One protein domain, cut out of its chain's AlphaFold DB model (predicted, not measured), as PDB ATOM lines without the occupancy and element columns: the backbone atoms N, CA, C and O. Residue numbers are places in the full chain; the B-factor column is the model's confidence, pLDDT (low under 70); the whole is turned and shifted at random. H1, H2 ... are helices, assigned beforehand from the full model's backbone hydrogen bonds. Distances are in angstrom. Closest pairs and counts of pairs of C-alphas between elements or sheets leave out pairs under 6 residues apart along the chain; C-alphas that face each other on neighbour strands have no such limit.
ATOM      1  N   SER A 606      97.041 110.522  55.823       43.41
ATOM      2  CA  SER A 606      96.010 110.676  54.792       43.41
ATOM      3  C   SER A 606      95.393 112.080  54.847       43.41
ATOM      4  O   SER A 606      95.026 112.572  55.918       43.41
ATOM      5  N   SER A 607      95.271 112.717  53.682       57.03
ATOM      6  CA  SER A 607      95.038 114.152  53.460       57.03
ATOM      7  C   SER A 607      93.804 114.792  54.114       57.03
ATOM      8  O   SER A 607      93.665 116.013  54.056       57.03
ATOM      9  N   GLU A 608      92.901 114.022  54.714       50.34
ATOM     10  CA  GLU A 608      91.693 114.533  55.378       50.34
ATOM     11  C   GLU A 608      91.898 114.799  56.871       50.34
ATOM     12  O   GLU A 608      91.512 115.860  57.367       50.34
ATOM     13  N   THR A 609      92.591 113.908  57.580       50.72
ATOM     14  CA  THR A 609      92.775 114.012  59.034       50.72
ATOM     15  C   THR A 609      93.731 115.149  59.403       50.72
ATOM     16  O   THR A 609      93.494 115.875  60.366       50.72
ATOM     17  N   SER A 610      94.771 115.378  58.595       53.59
ATOM     18  CA  SER A 610      95.722 116.486  58.793       53.59
ATOM     19  C   SER A 610      95.105 117.842  58.475       53.59
ATOM     20  O   SER A 610      95.334 118.801  59.206       53.59
ATOM     21  N   LYS A 611      94.262 117.929  57.434       54.12
ATOM     22  CA  LYS A 611      93.510 119.157  57.149       54.12
ATOM     23  C   LYS A 611      92.562 119.476  58.294       54.12
ATOM     24  O   LYS A 611      92.549 120.621  58.722       54.12
ATOM     25  N   GLN A 612      91.849 118.488  58.839       58.59
ATOM     26  CA  GLN A 612      90.982 118.679  60.005       58.59
ATOM     27  C   GLN A 612      91.751 119.084  61.265       58.59
ATOM     28  O   GLN A 612      91.311 119.998  61.954       58.59
ATOM     29  N   LEU A 613      92.900 118.471  61.558       59.03
ATOM     30  CA  LEU A 613      93.715 118.836  62.721       59.03
ATOM     31  C   LEU A 613      94.309 120.244  62.595       59.03
ATOM     32  O   LEU A 613      94.274 121.005  63.561       59.03
ATOM     33  N   ILE A 614      94.778 120.629  61.404       61.47
ATOM     34  CA  ILE A 614      95.233 121.998  61.123       61.47
ATOM     35  C   ILE A 614      94.060 122.978  61.242       61.47
ATOM     36  O   ILE A 614      94.201 124.019  61.879       61.47
ATOM     37  N   TYR A 615      92.880 122.626  60.719       69.25
ATOM     38  CA  TYR A 615      91.672 123.449  60.832       69.25
ATOM     39  C   TYR A 615      91.240 123.649  62.285       69.25
ATOM     40  O   TYR A 615      90.931 124.764  62.694       69.25
ATOM     41  N   GLN A 616      91.245 122.578  63.077       69.81
ATOM     42  CA  GLN A 616      90.884 122.606  64.493       69.81
ATOM     43  C   GLN A 616      91.915 123.374  65.325       69.81
ATOM     44  O   GLN A 616      91.539 124.100  66.242       69.81
ATOM     45  N   SER A 617      93.204 123.238  65.008       69.38
ATOM     46  CA  SER A 617      94.276 123.994  65.661       69.38
ATOM     47  C   SER A 617      94.183 125.490  65.337       69.38
ATOM     48  O   SER A 617      94.258 126.337  66.232       69.38
ATOM     49  N   TYR A 618      93.920 125.828  64.073       72.69
ATOM     50  CA  TYR A 618      93.717 127.206  63.637       72.69
ATOM     51  C   TYR A 618      92.451 127.828  64.251       72.69
ATOM     52  O   TYR A 618      92.513 128.939  64.771       72.69
ATOM     53  N   ASP A 619      91.334 127.092  64.301       77.19
ATOM     54  CA  ASP A 619      90.091 127.522  64.963       77.19
ATOM     55  C   ASP A 619      90.295 127.798  66.456       77.19
ATOM     56  O   ASP A 619      89.898 128.847  66.965       77.19
ATOM     57  N   LYS A 620      90.977 126.884  67.161       74.25
ATOM     58  CA  LYS A 620      91.338 127.078  68.572       74.25
ATOM     59  C   LYS A 620      92.193 128.326  68.764       74.25
ATOM     60  O   LYS A 620      91.943 129.096  69.685       74.25
ATOM     61  N   THR A 621      93.162 128.555  67.882       69.31
ATOM     62  CA  THR A 621      94.059 129.716  67.961       69.31
ATOM     63  C   THR A 621      93.299 131.027  67.751       69.31
ATOM     64  O   THR A 621      93.471 131.969  68.523       69.31
ATOM     65  N   LEU A 622      92.393 131.084  66.770       71.81
ATOM     66  CA  LEU A 622      91.547 132.258  66.530       71.81
ATOM     67  C   LEU A 622      90.615 132.554  67.714       71.81
ATOM     68  O   LEU A 622      90.488 133.713  68.104       71.81
ATOM     69  N   LYS A 623      90.035 131.518  68.334       74.81
ATOM     70  CA  LYS A 623      89.210 131.648  69.550       74.81
ATOM     71  C   LYS A 623      89.998 132.102  70.782       74.81
ATOM     72  O   LYS A 623      89.410 132.688  71.683       74.81
ATOM     73  N   CYS A 624      91.304 131.846  70.833       63.31
ATOM     74  CA  CYS A 624      92.169 132.338  71.908       63.31
ATOM     75  C   CYS A 624      92.569 133.809  71.722       63.31
ATOM     76  O   CYS A 624      92.763 134.515  72.708       63.31
ATOM     77  N   ILE A 625      92.729 134.269  70.478       64.50
ATOM     78  CA  ILE A 625      93.200 135.630  70.169       64.50
ATOM     79  C   ILE A 625      92.045 136.639  70.139       64.50
ATOM     80  O   ILE A 625      92.226 137.799  70.513       64.50
ATOM     81  N   PHE A 626      90.861 136.218  69.690       73.12
ATOM     82  CA  PHE A 626      89.701 137.091  69.530       73.12
ATOM     83  C   PHE A 626      88.579 136.722  70.509       73.12
ATOM     84  O   PHE A 626      88.310 135.538  70.707       73.12
ATOM     85  N   PRO A 627      87.870 137.708  71.093       69.25
ATOM     86  CA  PRO A 627      86.709 137.421  71.926       69.25
ATOM     87  C   PRO A 627      85.594 136.763  71.092       69.25
ATOM     88  O   PRO A 627      85.489 137.045  69.895       69.25
ATOM     89  N   PRO A 628      84.704 135.949  71.694       68.25
ATOM     90  CA  PRO A 628      83.620 135.280  70.968       68.25
ATOM     91  C   PRO A 628      82.716 136.240  70.177       68.25
ATOM     92  O   PRO A 628      82.271 135.910  69.082       68.25
ATOM     93  N   SER A 629      82.519 137.465  70.678       67.56
ATOM     94  CA  SER A 629      81.765 138.537  70.011       67.56
ATOM     95  C   SER A 629      82.387 139.008  68.693       67.56
ATOM     96  O   SER A 629      81.703 139.601  67.859       67.56
ATOM     97  N   ALA A 630      83.673 138.727  68.475       67.69
ATOM     98  CA  ALA A 630      84.363 139.058  67.245       67.69
ATOM     99  C   ALA A 630      84.066 138.071  66.113       67.69
ATOM    100  O   ALA A 630      84.564 138.323  65.031       67.69
ATOM    101  N   ASN A 631      83.300 136.985  66.293       74.94
ATOM    102  CA  ASN A 631      82.851 136.081  65.214       74.94
ATOM    103  C   ASN A 631      83.943 135.699  64.183       74.94
ATOM    104  O   ASN A 631      83.671 135.615  62.985       74.94
ATOM    105  N   VAL A 632      85.197 135.523  64.624       75.88
ATOM    106  CA  VAL A 632      86.313 135.146  63.747       75.88
ATOM    107  C   VAL A 632      86.418 133.629  63.716       75.88
ATOM    108  O   VAL A 632      86.595 132.987  64.745       75.88
ATOM    109  N   THR A 633      86.310 133.064  62.521       80.19
ATOM    110  CA  THR A 633      86.387 131.620  62.257       80.19
ATOM    111  C   THR A 633      87.478 131.325  61.222       80.19
ATOM    112  O   THR A 633      87.862 132.230  60.479       80.19
ATOM    113  N   PRO A 634      87.949 130.073  61.093       74.69
ATOM    114  CA  PRO A 634      88.930 129.661  60.084       74.69
ATOM    115  C   PRO A 634      88.592 130.011  58.630       74.69
ATOM    116  O   PRO A 634      89.490 130.142  57.805       74.69
ATOM    117  N   VAL A 635      87.303 130.156  58.309       76.88
ATOM    118  CA  VAL A 635      86.804 130.564  56.982       76.88
ATOM    119  C   VAL A 635      86.767 132.085  56.790       76.88
ATOM    120  O   VAL A 635      86.451 132.569  55.704       76.88
ATOM    121  N   THR A 636      87.073 132.869  57.826       78.88
ATOM    122  CA  THR A 636      87.078 134.334  57.748       78.88
ATOM    123  C   THR A 636      88.236 134.800  56.865       78.88
ATOM    124  O   THR A 636      89.357 134.315  56.984       78.88
ATOM    125  N   ASN A 637      87.975 135.756  55.968       78.94
ATOM    126  CA  ASN A 637      88.987 136.258  55.038       78.94
ATOM    127  C   ASN A 637      90.226 136.772  55.793       78.94
ATOM    128  O   ASN A 637      90.101 137.588  56.706       78.94
ATOM    129  N   VAL A 638      91.423 136.352  55.372       72.31
ATOM    130  CA  VAL A 638      92.705 136.712  56.006       72.31
ATOM    131  C   VAL A 638      92.874 138.227  56.171       72.31
ATOM    132  O   VAL A 638      93.337 138.680  57.215       72.31
ATOM    133  N   ARG A 639      92.427 139.039  55.200       71.44
ATOM    134  CA  ARG A 639      92.481 140.511  55.297       71.44
ATOM    135  C   ARG A 639      91.578 141.055  56.404       71.44
ATOM    136  O   ARG A 639      91.910 142.056  57.033       71.44
ATOM    137  N   GLU A 640      90.447 140.405  56.648       73.31
ATOM    138  CA  GLU A 640      89.520 140.768  57.721       73.31
ATOM    139  C   GLU A 640      90.059 140.332  59.090       73.31
ATOM    140  O   GLU A 640      89.991 141.108  60.042       73.31
ATOM    141  N   ILE A 641      90.682 139.151  59.176       73.25
ATOM    142  CA  ILE A 641      91.398 138.699  60.381       73.25
ATOM    143  C   ILE A 641      92.528 139.676  60.718       73.25
ATOM    144  O   ILE A 641      92.620 140.141  61.851       73.25
ATOM    145  N   GLN A 642      93.340 140.064  59.731       72.25
ATOM    146  CA  GLN A 642      94.431 141.024  59.908       72.25
ATOM    147  C   GLN A 642      93.916 142.405  60.333       72.25
ATOM    148  O   GLN A 642      94.474 143.024  61.237       72.25
ATOM    149  N   ARG A 643      92.813 142.882  59.744       77.38
ATOM    150  CA  ARG A 643      92.170 144.143  60.145       77.38
ATOM    151  C   ARG A 643      91.684 144.094  61.596       77.38
ATOM    152  O   ARG A 643      91.847 145.072  62.322       77.38
ATOM    153  N   ARG A 644      91.101 142.973  62.029       75.81
ATOM    154  CA  ARG A 644      90.665 142.775  63.421       75.81
ATOM    155  C   ARG A 644      91.851 142.674  64.370       75.81
ATOM    156  O   ARG A 644      91.814 143.303  65.418       75.81
ATOM    157  N   LEU A 645      92.920 141.989  63.971       74.75
ATOM    158  CA  LEU A 645      94.169 141.914  64.727       74.75
ATOM    159  C   LEU A 645      94.753 143.314  64.969       74.75
ATOM    160  O   LEU A 645      95.053 143.665  66.104       74.75
ATOM    161  N   MET A 646      94.834 144.141  63.921       74.50
ATOM    162  CA  MET A 646      95.329 145.519  64.020       74.50
ATOM    163  C   MET A 646      94.440 146.393  64.909       74.50
ATOM    164  O   MET A 646      94.954 147.192  65.687       74.50
ATOM    165  N   LYS A 647      93.112 146.213  64.859       77.62
ATOM    166  CA  LYS A 647      92.190 146.880  65.794       77.62
ATOM    167  C   LYS A 647      92.425 146.436  67.239       77.62
ATOM    168  O   LYS A 647      92.457 147.288  68.119       77.62
ATOM    169  N   THR A 648      92.633 145.143  67.489       73.88
ATOM    170  CA  THR A 648      92.945 144.620  68.827       73.88
ATOM    171  C   THR A 648      94.274 145.165  69.344       73.88
ATOM    172  O   THR A 648      94.342 145.616  70.483       73.88
ATOM    173  N   ILE A 649      95.315 145.201  68.507       75.00
ATOM    174  CA  ILE A 649      96.603 145.816  68.854       75.00
ATOM    175  C   ILE A 649      96.419 147.304  69.164       75.00
ATOM    176  O   ILE A 649      96.920 147.769  70.180       75.00
ATOM    177  N   ALA A 650      95.661 148.048  68.352       75.44
ATOM    178  CA  ALA A 650      95.397 149.467  68.594       75.44
ATOM    179  C   ALA A 650      94.630 149.710  69.908       75.44
ATOM    180  O   ALA A 650      94.969 150.629  70.652       75.44
ATOM    181  N   LEU A 651      93.647 148.861  70.227       75.50
ATOM    182  CA  LEU A 651      92.917 148.906  71.496       75.50
ATOM    183  C   LEU A 651      93.830 148.602  72.687       75.50
ATOM    184  O   LEU A 651      93.802 149.332  73.669       75.50
ATOM    185  N   LEU A 652      94.679 147.577  72.593       76.38
ATOM    186  CA  LEU A 652      95.648 147.250  73.643       76.38
ATOM    187  C   LEU A 652      96.709 148.347  73.794       76.38
ATOM    188  O   LEU A 652      97.070 148.717  74.905       76.38
ATOM    189  N   ARG A 653      97.172 148.929  72.687       79.25
ATOM    190  CA  ARG A 653      98.098 150.064  72.684       79.25
ATOM    191  C   ARG A 653      97.487 151.276  73.388       79.25
ATOM    192  O   ARG A 653      98.153 151.882  74.223       79.25
ATOM    193  N   SER A 654      96.227 151.589  73.087       78.06
ATOM    194  CA  SER A 654      95.473 152.656  73.752       78.06
ATOM    195  C   SER A 654      95.244 152.346  75.235       78.06
ATOM    196  O   SER A 654      95.503 153.198  76.078       78.06
ATOM    197  N   GLY A 655      94.870 151.108  75.574       76.06
ATOM    198  CA  GLY A 655      94.698 150.661  76.957       76.06
ATOM    199  C   GLY A 655      95.986 150.736  77.781       76.06
ATOM    200  O   GLY A 655      95.949 151.145  78.935       76.06
ATOM    201  N   LEU A 656      97.140 150.418  77.186       78.38
ATOM    202  CA  LEU A 656      98.440 150.567  77.842       78.38
ATOM    203  C   LEU A 656      98.789 152.045  78.072       78.38
ATOM    204  O   LEU A 656      99.265 152.382  79.152       78.38
ATOM    205  N   GLN A 657      98.524 152.927  77.101       78.00
ATOM    206  CA  GLN A 657      98.765 154.375  77.228       78.00
ATOM    207  C   GLN A 657      97.926 155.042  78.326       78.00
ATOM    208  O   GLN A 657      98.359 156.048  78.882       78.00
ATOM    209  N   LEU A 658      96.756 154.488  78.650       74.50
ATOM    210  CA  LEU A 658      95.927 154.964  79.760       74.50
ATOM    211  C   LEU A 658      96.503 154.604  81.138       74.50
ATOM    212  O   LEU A 658      96.074 155.177  82.135       74.50
ATOM    213  N   ILE A 659      97.473 153.684  81.213       74.94
ATOM    214  CA  ILE A 659      98.134 153.302  82.464       74.94
ATOM    215  C   ILE A 659      99.333 154.237  82.705       74.94
ATOM    216  O   ILE A 659     100.302 154.184  81.937       74.94
ATOM    217  N   PRO A 660      99.322 155.072  83.764       65.75
ATOM    218  CA  PRO A 660     100.396 156.023  84.035       65.75
ATOM    219  C   PRO A 660     101.751 155.330  84.218       65.75
ATOM    220  O   PRO A 660     101.865 154.337  84.933       65.75
ATOM    221  N   GLY A 661     102.797 155.858  83.576       66.38
ATOM    222  CA  GLY A 661     104.166 155.337  83.692       66.38
ATOM    223  C   GLY A 661     104.461 154.071  82.878       66.38
ATOM    224  O   GLY A 661     105.582 153.556  82.940       66.38
ATOM    225  N   SER A 662     103.505 153.572  82.088       76.94
ATOM    226  CA  SER A 662     103.728 152.422  81.216       76.94
ATOM    227  C   SER A 662     104.658 152.776  80.040       76.94
ATOM    228  O   SER A 662     104.578 153.848  79.437       76.94
ATOM    229  N   LYS A 663     105.582 151.867  79.705       76.62
ATOM    230  CA  LYS A 663     106.447 151.985  78.519       76.62
ATOM    231  C   LYS A 663     105.895 151.117  77.396       76.62
ATOM    232  O   LYS A 663     105.423 150.009  77.647       76.62
ATOM    233  N   MET A 664     105.985 151.601  76.159       78.44
ATOM    234  CA  MET A 664     105.615 150.799  74.991       78.44
ATOM    235  C   MET A 664     106.526 149.567  74.856       78.44
ATOM    236  O   MET A 664     107.731 149.682  75.096       78.44
ATOM    237  N   PRO A 665     105.978 148.401  74.468       77.00
ATOM    238  CA  PRO A 665     106.787 147.231  74.158       77.00
ATOM    239  C   PRO A 665     107.688 147.494  72.948       77.00
ATOM    240  O   PRO A 665     107.316 148.228  72.034       77.00
ATOM    241  N   SER A 666     108.854 146.846  72.924       71.50
ATOM    242  CA  SER A 666     109.794 146.890  71.795       71.50
ATOM    243  C   SER A 666     109.253 146.215  70.528       71.50
ATOM    244  O   SER A 666     109.693 146.545  69.430       71.50
ATOM    245  N   HIS A 667     108.290 145.298  70.667       71.25
ATOM    246  CA  HIS A 667     107.658 144.590  69.554       71.25
ATOM    247  C   HIS A 667     106.142 144.818  69.547       71.25
ATOM    248  O   HIS A 667     105.465 144.623  70.558       71.25
ATOM    249  N   ASP A 668     105.617 145.218  68.387       69.44
ATOM    250  CA  ASP A 668     104.209 145.572  68.175       69.44
ATOM    251  C   ASP A 668     103.362 144.301  67.951       69.44
ATOM    252  O   ASP A 668     102.956 143.975  66.836       69.44
ATOM    253  N   ASN A 669     103.175 143.505  69.010       75.44
ATOM    254  CA  ASN A 669     102.357 142.291  68.981       75.44
ATOM    255  C   ASN A 669     101.403 142.211  70.189       75.44
ATOM    256  O   ASN A 669     101.692 142.726  71.270       75.44
ATOM    257  N   ILE A 670     100.254 141.549  70.001       70.25
ATOM    258  CA  ILE A 670      99.163 141.452  70.995       70.25
ATOM    259  C   ILE A 670      99.669 140.963  72.358       70.25
ATOM    260  O   ILE A 670      99.280 141.505  73.393       70.25
ATOM    261  N   TYR A 671     100.557 139.967  72.364       68.19
ATOM    262  CA  TYR A 671     101.068 139.347  73.583       68.19
ATOM    263  C   TYR A 671     101.936 140.308  74.398       68.19
ATOM    264  O   TYR A 671     101.757 140.410  75.610       68.19
ATOM    265  N   SER A 672     102.819 141.067  73.750       70.44
ATOM    266  CA  SER A 672     103.672 142.053  74.413       70.44
ATOM    267  C   SER A 672     102.847 143.160  75.075       70.44
ATOM    268  O   SER A 672     103.129 143.524  76.218       70.44
ATOM    269  N   TYR A 673     101.782 143.641  74.421       73.81
ATOM    270  CA  TYR A 673     100.867 144.601  75.045       73.81
ATOM    271  C   TYR A 673     100.066 143.980  76.190       73.81
ATOM    272  O   TYR A 673     100.004 144.567  77.268       73.81
ATOM    273  N   ALA A 674      99.496 142.787  76.005       69.62
ATOM    274  CA  ALA A 674      98.704 142.119  77.039       69.62
ATOM    275  C   ALA A 674      99.528 141.817  78.305       69.62
ATOM    276  O   ALA A 674      99.052 142.032  79.420       69.62
ATOM    277  N   VAL A 675     100.783 141.378  78.149       69.06
ATOM    278  CA  VAL A 675     101.702 141.113  79.266       69.06
ATOM    279  C   VAL A 675     102.073 142.399  79.999       69.06
ATOM    280  O   VAL A 675     102.077 142.404  81.227       69.06
ATOM    281  N   LEU A 676     102.347 143.499  79.289       69.50
ATOM    282  CA  LEU A 676     102.672 144.782  79.921       69.50
ATOM    283  C   LEU A 676     101.468 145.406  80.623       69.50
ATOM    284  O   LEU A 676     101.612 145.871  81.750       69.50
ATOM    285  N   ILE A 677     100.285 145.380  80.008       72.94
ATOM    286  CA  ILE A 677      99.041 145.827  80.652       72.94
ATOM    287  C   ILE A 677      98.823 145.013  81.926       72.94
ATOM    288  O   ILE A 677      98.693 145.581  83.006       72.94
ATOM    289  N   ARG A 678      98.897 143.679  81.841       67.12
ATOM    290  CA  ARG A 678      98.744 142.803  83.005       67.12
ATOM    291  C   ARG A 678      99.803 143.069  84.068       67.12
ATOM    292  O   ARG A 678      99.452 143.132  85.236       67.12
ATOM    293  N   ARG A 679     101.074 143.248  83.704       69.38
ATOM    294  CA  ARG A 679     102.165 143.516  84.653       69.38
ATOM    295  C   ARG A 679     101.973 144.848  85.376       69.38
ATOM    296  O   ARG A 679     102.159 144.875  86.585       69.38
ATOM    297  N   ASN A 680     101.559 145.898  84.665       66.69
ATOM    298  CA  ASN A 680     101.308 147.212  85.263       66.69
ATOM    299  C   ASN A 680     100.014 147.247  86.098       66.69
ATOM    300  O   ASN A 680      99.945 147.984  87.075       66.69
ATOM    301  N   LEU A 681      99.013 146.427  85.761       66.50
ATOM    302  CA  LEU A 681      97.790 146.268  86.559       66.50
ATOM    303  C   LEU A 681      97.962 145.309  87.754       66.50
ATOM    304  O   LEU A 681      97.241 145.427  88.734       66.50
ATOM    305  N   SER A 682      98.902 144.356  87.683       57.47
ATOM    306  CA  SER A 682      99.182 143.379  88.756       57.47
ATOM    307  C   SER A 682     100.198 143.892  89.780       57.47
ATOM    308  O   SER A 682     100.326 143.318  90.860       57.47
TER     309      SER A 682
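Overview. This is residues 606 to 682 of the 821 residues of an uncharacterized protein of Tritrichomonas foetus (UniProt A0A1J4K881). A loose rod of three helices: H1 makes one end, and past it H3 lies beside part of the longer H2, both running the same way. Residues 606 to 613 stick out. The printed part has 77 residues, with H1, H2 and H3 in chain order and no named strand: class all helix. It is loose, with a radius of gyration of the C-alphas of 15.5 A, spanning 53 by 22 by 21 A.

Arrangement. H1, residues 609 to 625, touches no helix. H2, residues 638 to 657, touches H3, residues 670 to 682, with residues 648 to 656 alone; the closest C-alphas, of Ile 649 and Ile 670, are 5.5 A apart. Their tilt is shallow, 25 degrees, the same way. H1 is only just apart from H2 and from H3, closest 8.4 A each. In H1, H2 and H3 every O i to N i+4 pair is within hydrogen-bond range.

Along the chain. H1 begins at C-alpha 609 (92.775, 114.012, 59.034) and is 24.3 A long. H2 measures 28.3 A. H3, 17.9 A, ends at C-alpha 682 (99.182, 143.379, 88.756).

Size, cuts and confidence. The C-alphas of Ser 606 and Pro 660, the two farthest apart, are 54.1 A apart. The printed part has no cut; both links are long. Mean pLDDT of the printed part is 70.5, and 31 residues are under 70, among them 606 to 617.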